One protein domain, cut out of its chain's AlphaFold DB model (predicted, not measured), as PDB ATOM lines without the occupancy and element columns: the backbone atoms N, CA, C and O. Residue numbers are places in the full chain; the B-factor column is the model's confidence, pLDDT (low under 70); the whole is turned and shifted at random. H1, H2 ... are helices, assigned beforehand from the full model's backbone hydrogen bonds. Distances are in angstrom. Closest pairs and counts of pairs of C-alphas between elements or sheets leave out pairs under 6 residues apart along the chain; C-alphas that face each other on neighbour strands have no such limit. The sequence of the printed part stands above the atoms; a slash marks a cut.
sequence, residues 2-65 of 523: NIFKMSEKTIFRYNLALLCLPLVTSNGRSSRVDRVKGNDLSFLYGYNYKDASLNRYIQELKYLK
ATOM      1  N   ASN A   2     257.531 173.161 263.336       88.75
ATOM      2  CA  ASN A   2     257.445 174.502 262.752       88.75
ATOM      3  C   ASN A   2     258.793 175.240 262.781       88.75
ATOM      4  O   ASN A   2     259.064 176.039 261.895       88.75
ATOM      5  N   ILE A   3     259.655 174.918 263.743       90.88
ATOM      6  CA  ILE A   3     260.979 175.514 263.932       90.88
ATOM      7  C   ILE A   3     261.868 175.442 262.684       90.88
ATOM      8  O   ILE A   3     262.566 176.401 262.396       90.88
ATOM      9  N   PHE A   4     261.769 174.379 261.875       91.06
ATOM     10  CA  PHE A   4     262.516 174.251 260.611       91.06
ATOM     11  C   PHE A   4     262.028 175.186 259.496       91.06
ATOM     12  O   PHE A   4     262.690 175.316 258.473       91.06
ATOM     13  N   LYS A   5     260.850 175.792 259.664       93.81
ATOM     14  CA  LYS A   5     260.262 176.758 258.726       93.81
ATOM     15  C   LYS A   5     260.371 178.197 259.234       93.81
ATOM     16  O   LYS A   5     259.984 179.117 258.520       93.81
ATOM     17  N   MET A   6     260.824 178.396 260.472       93.50
ATOM     18  CA  MET A   6     260.983 179.724 261.061       93.50
ATOM     19  C   MET A   6     262.264 180.373 260.539       93.50
ATOM     20  O   MET A   6     263.287 179.709 260.406       93.50
ATOM     21  N   SER A   7     262.217 181.681 260.291       92.00
ATOM     22  CA  SER A   7     263.430 182.456 260.033       92.00
ATOM     23  C   SER A   7     264.245 182.626 261.316       92.00
ATOM     24  O   SER A   7     263.704 182.550 262.425       92.00
ATOM     25  N   GLU A   8     265.535 182.935 261.180       90.50
ATOM     26  CA  GLU A   8     266.407 183.244 262.322       90.50
ATOM     27  C   GLU A   8     265.837 184.372 263.186       90.50
ATOM     28  O   GLU A   8     265.803 184.262 264.408       90.50
ATOM     29  N   LYS A   9     265.278 185.411 262.553       88.31
ATOM     30  CA  LYS A   9     264.614 186.523 263.242       88.31
ATOM     31  C   LYS A   9     263.435 186.053 264.100       88.31
ATOM     32  O   LYS A   9     263.257 186.521 265.223       88.31
ATOM     33  N   THR A  10     262.627 185.115 263.604       90.50
ATOM     34  CA  THR A  10     261.522 184.538 264.382       90.50
ATOM     35  C   THR A  10     262.041 183.707 265.554       90.50
ATOM     36  O   THR A  10     261.541 183.859 266.667       90.50
ATOM     37  N   ILE A  11     263.058 182.870 265.335       91.75
ATOM     38  CA  ILE A  11     263.692 182.064 266.390       91.75
ATOM     39  C   ILE A  11     264.288 182.972 267.475       91.75
ATOM     40  O   ILE A  11     264.067 182.742 268.663       91.75
ATOM     41  N   PHE A  12     264.979 184.039 267.074       90.12
ATOM     42  CA  PHE A  12     265.540 185.043 267.972       90.12
ATOM     43  C   PHE A  12     264.467 185.689 268.857       90.12
ATOM     44  O   PHE A  12     264.627 185.733 270.075       90.12
ATOM     45  N   ARG A  13     263.334 186.113 268.277       90.31
ATOM     46  CA  ARG A  13     262.213 186.690 269.043       90.31
ATOM     47  C   ARG A  13     261.623 185.701 270.051       90.31
ATOM     48  O   ARG A  13     261.335 186.099 271.177       90.31
ATOM     49  N   TYR A  14     261.491 184.422 269.693       92.75
ATOM     50  CA  TYR A  14     261.076 183.389 270.648       92.75
ATOM     51  C   TYR A  14     262.079 183.236 271.796       92.75
ATOM     52  O   TYR A  14     261.673 183.241 272.956       92.75
ATOM     53  N   ASN A  15     263.375 183.147 271.499       93.06
ATOM     54  CA  ASN A  15     264.420 183.040 272.520       93.06
ATOM     55  C   ASN A  15     264.430 184.244 273.466       93.06
ATOM     56  O   ASN A  15     264.505 184.066 274.681       93.06
ATOM     57  N   LEU A  16     264.293 185.455 272.926       90.94
ATOM     58  CA  LEU A  16     264.211 186.679 273.716       90.94
ATOM     59  C   LEU A  16     262.960 186.693 274.607       90.94
ATOM     60  O   LEU A  16     263.043 187.018 275.787       90.94
ATOM     61  N   ALA A  17     261.812 186.252 274.086       91.25
ATOM     62  CA  ALA A  17     260.594 186.115 274.880       91.25
ATOM     63  C   ALA A  17     260.765 185.141 276.056       91.25
ATOM     64  O   ALA A  17     260.313 185.436 277.162       91.25
ATOM     65  N   LEU A  18     261.441 184.005 275.839       92.06
ATOM     66  CA  LEU A  18     261.742 183.033 276.895       92.06
ATOM     67  C   LEU A  18     262.716 183.580 277.938       92.06
ATOM     68  O   LEU A  18     262.515 183.358 279.134       92.06
ATOM     69  N   LEU A  19     263.740 184.306 277.490       92.25
ATOM     70  CA  LEU A  19     264.712 184.983 278.343       92.25
ATOM     71  C   LEU A  19     264.032 186.006 279.266       92.25
ATOM     72  O   LEU A  19     264.345 186.059 280.450       92.25
ATOM     73  N   CYS A  20     263.064 186.765 278.746       90.19
ATOM     74  CA  CYS A  20     262.351 187.818 279.474       90.19
ATOM     75  C   CYS A  20     261.144 187.326 280.297       90.19
ATOM     76  O   CYS A  20     260.487 188.136 280.953       90.19
ATOM     77  N   LEU A  21     260.848 186.021 280.326       90.06
ATOM     78  CA  LEU A  21     259.748 185.473 281.135       90.06
ATOM     79  C   LEU A  21     259.758 185.900 282.615       90.06
ATOM     80  O   LEU A  21     258.664 186.119 283.149       90.06
ATOM     81  N   PRO A  22     260.911 186.031 283.305       90.19
ATOM     82  CA  PRO A  22     260.938 186.502 284.689       90.19
ATOM     83  C   PRO A  22     260.278 187.874 284.894       90.19
ATOM     84  O   PRO A  22     259.658 188.093 285.928       90.19
ATOM     85  N   LEU A  23     260.336 188.762 283.895       88.62
ATOM     86  CA  LEU A  23     259.791 190.123 283.984       88.62
ATOM     87  C   LEU A  23     258.258 190.148 283.937       88.62
ATOM     88  O   LEU A  23     257.613 190.969 284.585       88.62
ATOM     89  N   VAL A  24     257.665 189.208 283.198       87.19
ATOM     90  CA  VAL A  24     256.219 189.190 282.931       87.19
ATOM     91  C   VAL A  24     255.473 188.089 283.688       87.19
ATOM     92  O   VAL A  24     254.241 188.055 283.704       87.19
ATOM     93  N   THR A  25     256.197 187.183 284.356       85.06
ATOM     94  CA  THR A  25     255.613 186.086 285.138       85.06
ATOM     95  C   THR A  25     255.963 186.203 286.621       85.06
ATOM     96  O   THR A  25     257.013 185.777 287.082       85.06
ATOM     97  N   SER A  26     255.016 186.687 287.426       69.12
ATOM     98  CA  SER A  26     255.213 186.914 288.870       69.12
ATOM     99  C   SER A  26     255.489 185.663 289.719       69.12
ATOM    100  O   SER A  26     255.774 185.766 290.905       69.12
ATOM    101  N   ASN A  27     255.368 184.460 289.155       71.38
ATOM    102  CA  ASN A  27     255.659 183.202 289.847       71.38
ATOM    103  C   ASN A  27     256.361 182.174 288.951       71.38
ATOM    104  O   ASN A  27     256.277 180.971 289.220       71.38
ATOM    105  N   GLY A  28     256.951 182.616 287.834       72.00
ATOM    106  CA  GLY A  28     257.638 181.748 286.879       72.00
ATOM    107  C   GLY A  28     256.747 180.729 286.157       72.00
ATOM    108  O   GLY A  28     257.273 179.789 285.561       72.00
ATOM    109  N   ARG A  29     255.410 180.836 286.233       78.62
ATOM    110  CA  ARG A  29     254.504 180.032 285.394       78.62
ATOM    111  C   ARG A  29     254.340 180.715 284.046       78.62
ATOM    112  O   ARG A  29     253.804 181.818 283.999       78.62
ATOM    113  N   SER A  30     254.702 180.022 282.970       78.44
ATOM    114  CA  SER A  30     254.535 180.524 281.602       78.44
ATOM    115  C   SER A  30     253.080 180.895 281.288       78.44
ATOM    116  O   SER A  30     252.842 181.919 280.671       78.44
ATOM    117  N   SER A  31     252.091 180.196 281.862       81.44
ATOM    118  CA  SER A  31     250.667 180.544 281.713       81.44
ATOM    119  C   SER A  31     250.266 181.921 282.260       81.44
ATOM    120  O   SER A  31     249.152 182.383 282.027       81.44
ATOM    121  N   ARG A  32     251.142 182.601 283.011       85.38
ATOM    122  CA  ARG A  32     250.929 183.999 283.420       85.38
ATOM    123  C   ARG A  32     251.190 184.994 282.292       85.38
ATOM    124  O   ARG A  32     250.726 186.120 282.423       85.38
ATOM    125  N   VAL A  33     251.846 184.573 281.211       87.62
ATOM    126  CA  VAL A  33     252.024 185.364 279.987       87.62
ATOM    127  C   VAL A  33     250.679 185.760 279.373       87.62
ATOM    128  O   VAL A  33     250.553 186.842 278.831       87.62
ATOM    129  N   ASP A  34     249.622 184.968 279.544       89.31
ATOM    130  CA  ASP A  34     248.302 185.333 279.007       89.31
ATOM    131  C   ASP A  34     247.573 186.409 279.855       89.31
ATOM    132  O   ASP A  34     246.387 186.673 279.653       89.31
ATOM    133  N   ARG A  35     248.244 187.015 280.847       89.31
ATOM    134  CA  ARG A  35     247.704 188.105 281.685       89.31
ATOM    135  C   ARG A  35     248.237 189.469 281.245       89.31
ATOM    136  O   ARG A  35     249.141 189.550 280.433       89.31
ATOM    137  N   VAL A  36     247.726 190.538 281.867       87.19
ATOM    138  CA  VAL A  36     248.044 191.944 281.540       87.19
ATOM    139  C   VAL A  36     249.549 192.214 281.404       87.19
ATOM    140  O   VAL A  36     249.956 192.688 280.353       87.19
ATOM    141  N   LYS A  37     250.379 191.844 282.397       86.06
ATOM    142  CA  LYS A  37     251.851 192.007 282.327       86.06
ATOM    143  C   LYS A  37     252.502 191.254 281.164       86.06
ATOM    144  O   LYS A  37     253.581 191.604 280.715       86.06
ATOM    145  N   GLY A  38     251.874 190.196 280.667       87.00
ATOM    146  CA  GLY A  38     252.374 189.494 279.498       87.00
ATOM    147  C   GLY A  38     252.218 190.278 278.202       87.00
ATOM    148  O   GLY A  38     252.894 189.931 277.251       87.00
ATOM    149  N   ASN A  39     251.434 191.360 278.156       87.75
ATOM    150  CA  ASN A  39     251.413 192.264 277.001       87.75
ATOM    151  C   ASN A  39     252.723 193.061 276.858       87.75
ATOM    152  O   ASN A  39     253.060 193.460 275.741       87.75
ATOM    153  N   ASP A  40     253.480 193.243 277.949       85.06
ATOM    154  CA  ASP A  40     254.747 194.000 277.981       85.06
ATOM    155  C   ASP A  40     255.807 193.379 277.058       85.06
ATOM    156  O   ASP A  40     256.659 194.043 276.475       85.06
ATOM    157  N   LEU A  41     255.680 192.076 276.837       83.69
ATOM    158  CA  LEU A  41     256.394 191.314 275.826       83.69
ATOM    159  C   LEU A  41     256.333 191.930 274.417       83.69
ATOM    160  O   LEU A  41     257.337 191.928 273.703       83.69
ATOM    161  N   SER A  42     255.195 192.507 274.020       82.94
ATOM    162  CA  SER A  42     255.081 193.153 272.708       82.94
ATOM    163  C   SER A  42     256.022 194.349 272.553       82.94
ATOM    164  O   SER A  42     256.580 194.534 271.471       82.94
ATOM    165  N   PHE A  43     256.293 195.090 273.632       75.38
ATOM    166  CA  PHE A  43     257.238 196.211 273.632       75.38
ATOM    167  C   PHE A  43     258.698 195.757 273.506       75.38
ATOM    168  O   PHE A  43     259.525 196.460 272.911       75.38
ATOM    169  N   LEU A  44     259.011 194.571 274.034       70.81
ATOM    170  CA  LEU A  44     260.361 194.011 274.041       70.81
ATOM    171  C   LEU A  44     260.756 193.402 272.688       70.81
ATOM    172  O   LEU A  44     261.917 193.499 272.297       70.81
ATOM    173  N   TYR A  45     259.820 192.786 271.959       71.56
ATOM    174  CA  TYR A  45     260.162 192.007 270.755       71.56
ATOM    175  C   TYR A  45     259.162 192.094 269.593       71.56
ATOM    176  O   TYR A  45     259.238 191.307 268.642       71.56
ATOM    177  N   GLY A  46     258.235 193.052 269.644       71.38
ATOM    178  CA  GLY A  46     257.354 193.413 268.529       71.38
ATOM    179  C   GLY A  46     256.217 192.427 268.260       71.38
ATOM    180  O   GLY A  46     255.572 192.501 267.217       71.38
ATOM    181  N   TYR A  47     255.969 191.477 269.164       79.69
ATOM    182  CA  TYR A  47     254.854 190.540 269.058       79.69
ATOM    183  C   TYR A  47     254.297 190.212 270.440       79.69
ATOM    184  O   TYR A  47     255.042 190.145 271.403       79.69
ATOM    185  N   ASN A  48     252.996 189.979 270.566       85.38
ATOM    186  CA  ASN A  48     252.406 189.569 271.838       85.38
ATOM    187  C   ASN A  48     252.263 188.038 271.872       85.38
ATOM    188  O   ASN A  48     251.240 187.492 271.446       85.38
ATOM    189  N   TYR A  49     253.324 187.320 272.267       87.50
ATOM    190  CA  TYR A  49     253.272 185.856 272.321       87.50
ATOM    191  C   TYR A  49     252.352 185.382 273.444       87.50
ATOM    192  O   TYR A  49     252.482 185.803 274.585       87.50
ATOM    193  N   LYS A  50     251.483 184.419 273.124       90.19
ATOM    194  CA  LYS A  50     250.698 183.673 274.114       90.19
ATOM    195  C   LYS A  50     251.496 182.498 274.675       90.19
ATOM    196  O   LYS A  50     252.365 181.951 273.983       90.19
ATOM    197  N   ASP A  51     251.128 182.029 275.865       90.88
ATOM    198  CA  ASP A  51     251.735 180.856 276.511       90.88
ATOM    199  C   ASP A  51     251.747 179.633 275.581       90.88
ATOM    200  O   ASP A  51     252.771 178.973 275.418       90.88
ATOM    201  N   ALA A  52     250.643 179.378 274.872       91.56
ATOM    202  CA  ALA A  52     250.538 178.260 273.934       91.56
ATOM    203  C   ALA A  52     251.604 178.297 272.820       91.56
ATOM    204  O   ALA A  52     252.134 177.253 272.432       91.56
ATOM    205  N   SER A  53     251.944 179.488 272.317       91.75
ATOM    206  CA  SER A  53     252.968 179.666 271.281       91.75
ATOM    207  C   SER A  53     254.369 179.409 271.828       91.75
ATOM    208  O   SER A  53     255.142 178.689 271.193       91.75
ATOM    209  N   LEU A  54     254.681 179.949 273.010       92.00
ATOM    210  CA  LEU A  54     255.967 179.739 273.680       92.00
ATOM    211  C   LEU A  54     256.155 178.270 274.074       92.00
ATOM    212  O   LEU A  54     257.204 177.684 273.808       92.00
ATOM    213  N   ASN A  55     255.119 177.644 274.634       91.81
ATOM    214  CA  ASN A  55     255.137 176.230 274.990       91.81
ATOM    215  C   ASN A  55     255.342 175.356 273.748       91.81
ATOM    216  O   ASN A  55     256.181 174.463 273.773       91.81
ATOM    217  N   ARG A  56     254.650 175.628 272.630       93.50
ATOM    218  CA  ARG A  56     254.879 174.889 271.377       93.50
ATOM    219  C   ARG A  56     256.332 175.001 270.914       93.50
ATOM    220  O   ARG A  56     256.925 173.979 270.582       93.50
ATOM    221  N   TYR A  57     256.898 176.207 270.909       94.44
ATOM    222  CA  TYR A  57     258.290 176.433 270.521       94.44
ATOM    223  C   TYR A  57     259.268 175.648 271.411       94.44
ATOM    224  O   TYR A  57     260.091 174.884 270.911       94.44
ATOM    225  N   ILE A  58     259.109 175.742 272.732       93.31
ATOM    226  CA  ILE A  58     259.934 175.011 273.700       93.31
ATOM    227  C   ILE A  58     259.799 173.484 273.537       93.31
ATOM    228  O   ILE A  58     260.792 172.762 273.624       93.31
ATOM    229  N   GLN A  59     258.590 172.964 273.302       92.94
ATOM    230  CA  GLN A  59     258.390 171.530 273.058       92.94
ATOM    231  C   GLN A  59     259.091 171.080 271.776       92.94
ATOM    232  O   GLN A  59     259.637 169.982 271.733       92.94
ATOM    233  N   GLU A  60     259.113 171.915 270.736       95.19
ATOM    234  CA  GLU A  60     259.877 171.608 269.530       95.19
ATOM    235  C   GLU A  60     261.386 171.565 269.821       95.19
ATOM    236  O   GLU A  60     262.023 170.582 269.455       95.19
ATOM    237  N   LEU A  61     261.946 172.519 270.575       94.75
ATOM    238  CA  LEU A  61     263.348 172.444 271.025       94.75
ATOM    239  C   LEU A  61     263.639 171.154 271.800       94.75
ATOM    240  O   LEU A  61     264.625 170.467 271.541       94.75
ATOM    241  N   LYS A  62     262.736 170.780 272.706       93.69
ATOM    242  CA  LYS A  62     262.828 169.532 273.460       93.69
ATOM    243  C   LYS A  62     262.863 168.303 272.551       93.69
ATOM    244  O   LYS A  62     263.681 167.411 272.754       93.69
ATOM    245  N   TYR A  63     261.987 168.226 271.550       93.62
ATOM    246  CA  TYR A  63     261.981 167.093 270.618       93.62
ATOM    247  C   TYR A  63     263.254 167.022 269.765       93.62
ATOM    248  O   TYR A  63     263.652 165.925 269.378       93.62
ATOM    249  N   LEU A  64     263.918 168.158 269.529       94.62
ATOM    250  CA  LEU A  64     265.239 168.217 268.895       94.62
ATOM    251  C   LEU A  64     266.393 167.807 269.826       94.62
ATOM    252  O   LEU A  64     267.513 167.660 269.342       94.62
ATOM    253  N   LYS A  65     266.138 167.603 271.126       94.06
ATOM    254  CA  LYS A  65     267.139 167.237 272.140       94.06
ATOM    255  C   LYS A  65     268.332 168.199 272.189       94.06
ATOM    256  O   LYS A  65     269.491 167.784 272.156       94.06
TER     257      LYS A  65
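This is residues 2 to 65 of the 523 residues of an uncharacterized protein of Methanosarcinales archaeon ANME-2c ERB4 (UniProt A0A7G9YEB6). Two longer helices, H2 and H6, meet at a wide angle in a small helical body, with short H1 at one end and a cluster of H3, H4 and H5 at the other. H5 reaches H2 with its last residues, and H4 packs on the first part of H6. The printed part has 64 residues with six named helices, H1 to H6 in order, and no named strand: the class is all helix. It is compact, with a radius of gyration of the C-alphas of 11.4 A and spans of 31 by 22 by 16 A.

H1 is residues 2 to 5, beginning at C-alpha 2 (257.445, 174.502, 262.752). H2, residues 8 to 19, is 16.2 A long. H3 is residues 21 to 24 and H4 residues 30 to 34. H5, residues 36 to 45, is also 16.2 A long. H6, residues 51 to 63, measures 18.1 A and ends at C-alpha 63 (261.981, 167.093, 270.618).

H6 is the hub, touching three helices. It only just touches H1, with 3 pairs of C-alphas within 8 A, the closest Ile 3 and Glu 60 at 6.9 A. H6 touches H2 at Tyr 14 and Leu 54, their closest C-alphas, 7.0 A; at 73 degrees they are only just about perpendicular. Residues 51 to 55 of H6 touch H4, the closest C-alphas being Ser 31 and Asp 51, 5.3 A. H2 touches H5 at a steep tilt of 40 degrees, opposite ways; the closest C-alphas are Arg 13 and Tyr 45, 6.0 A. H3 touches H5, with C-alphas 24 and 38 closest at 5.2 A. H5 and H6 are apart. Every O i to N i+4 pair is within hydrogen-bond range in H2 and H6, but 0 of 1 in H4 and 2 of 6 in H5, beside 1 of 2 and 5 of 7 O i to N i+3 pairs; H1 and H3 are too short for an O i to N i+4 pair.

The two C-alphas farthest apart, Val 36 and Lys 65, are 32.6 A apart. The printed part has no cut, and the five links between helices are tight. Mean pLDDT of the printed part is 87.6; residue 26 is under 70.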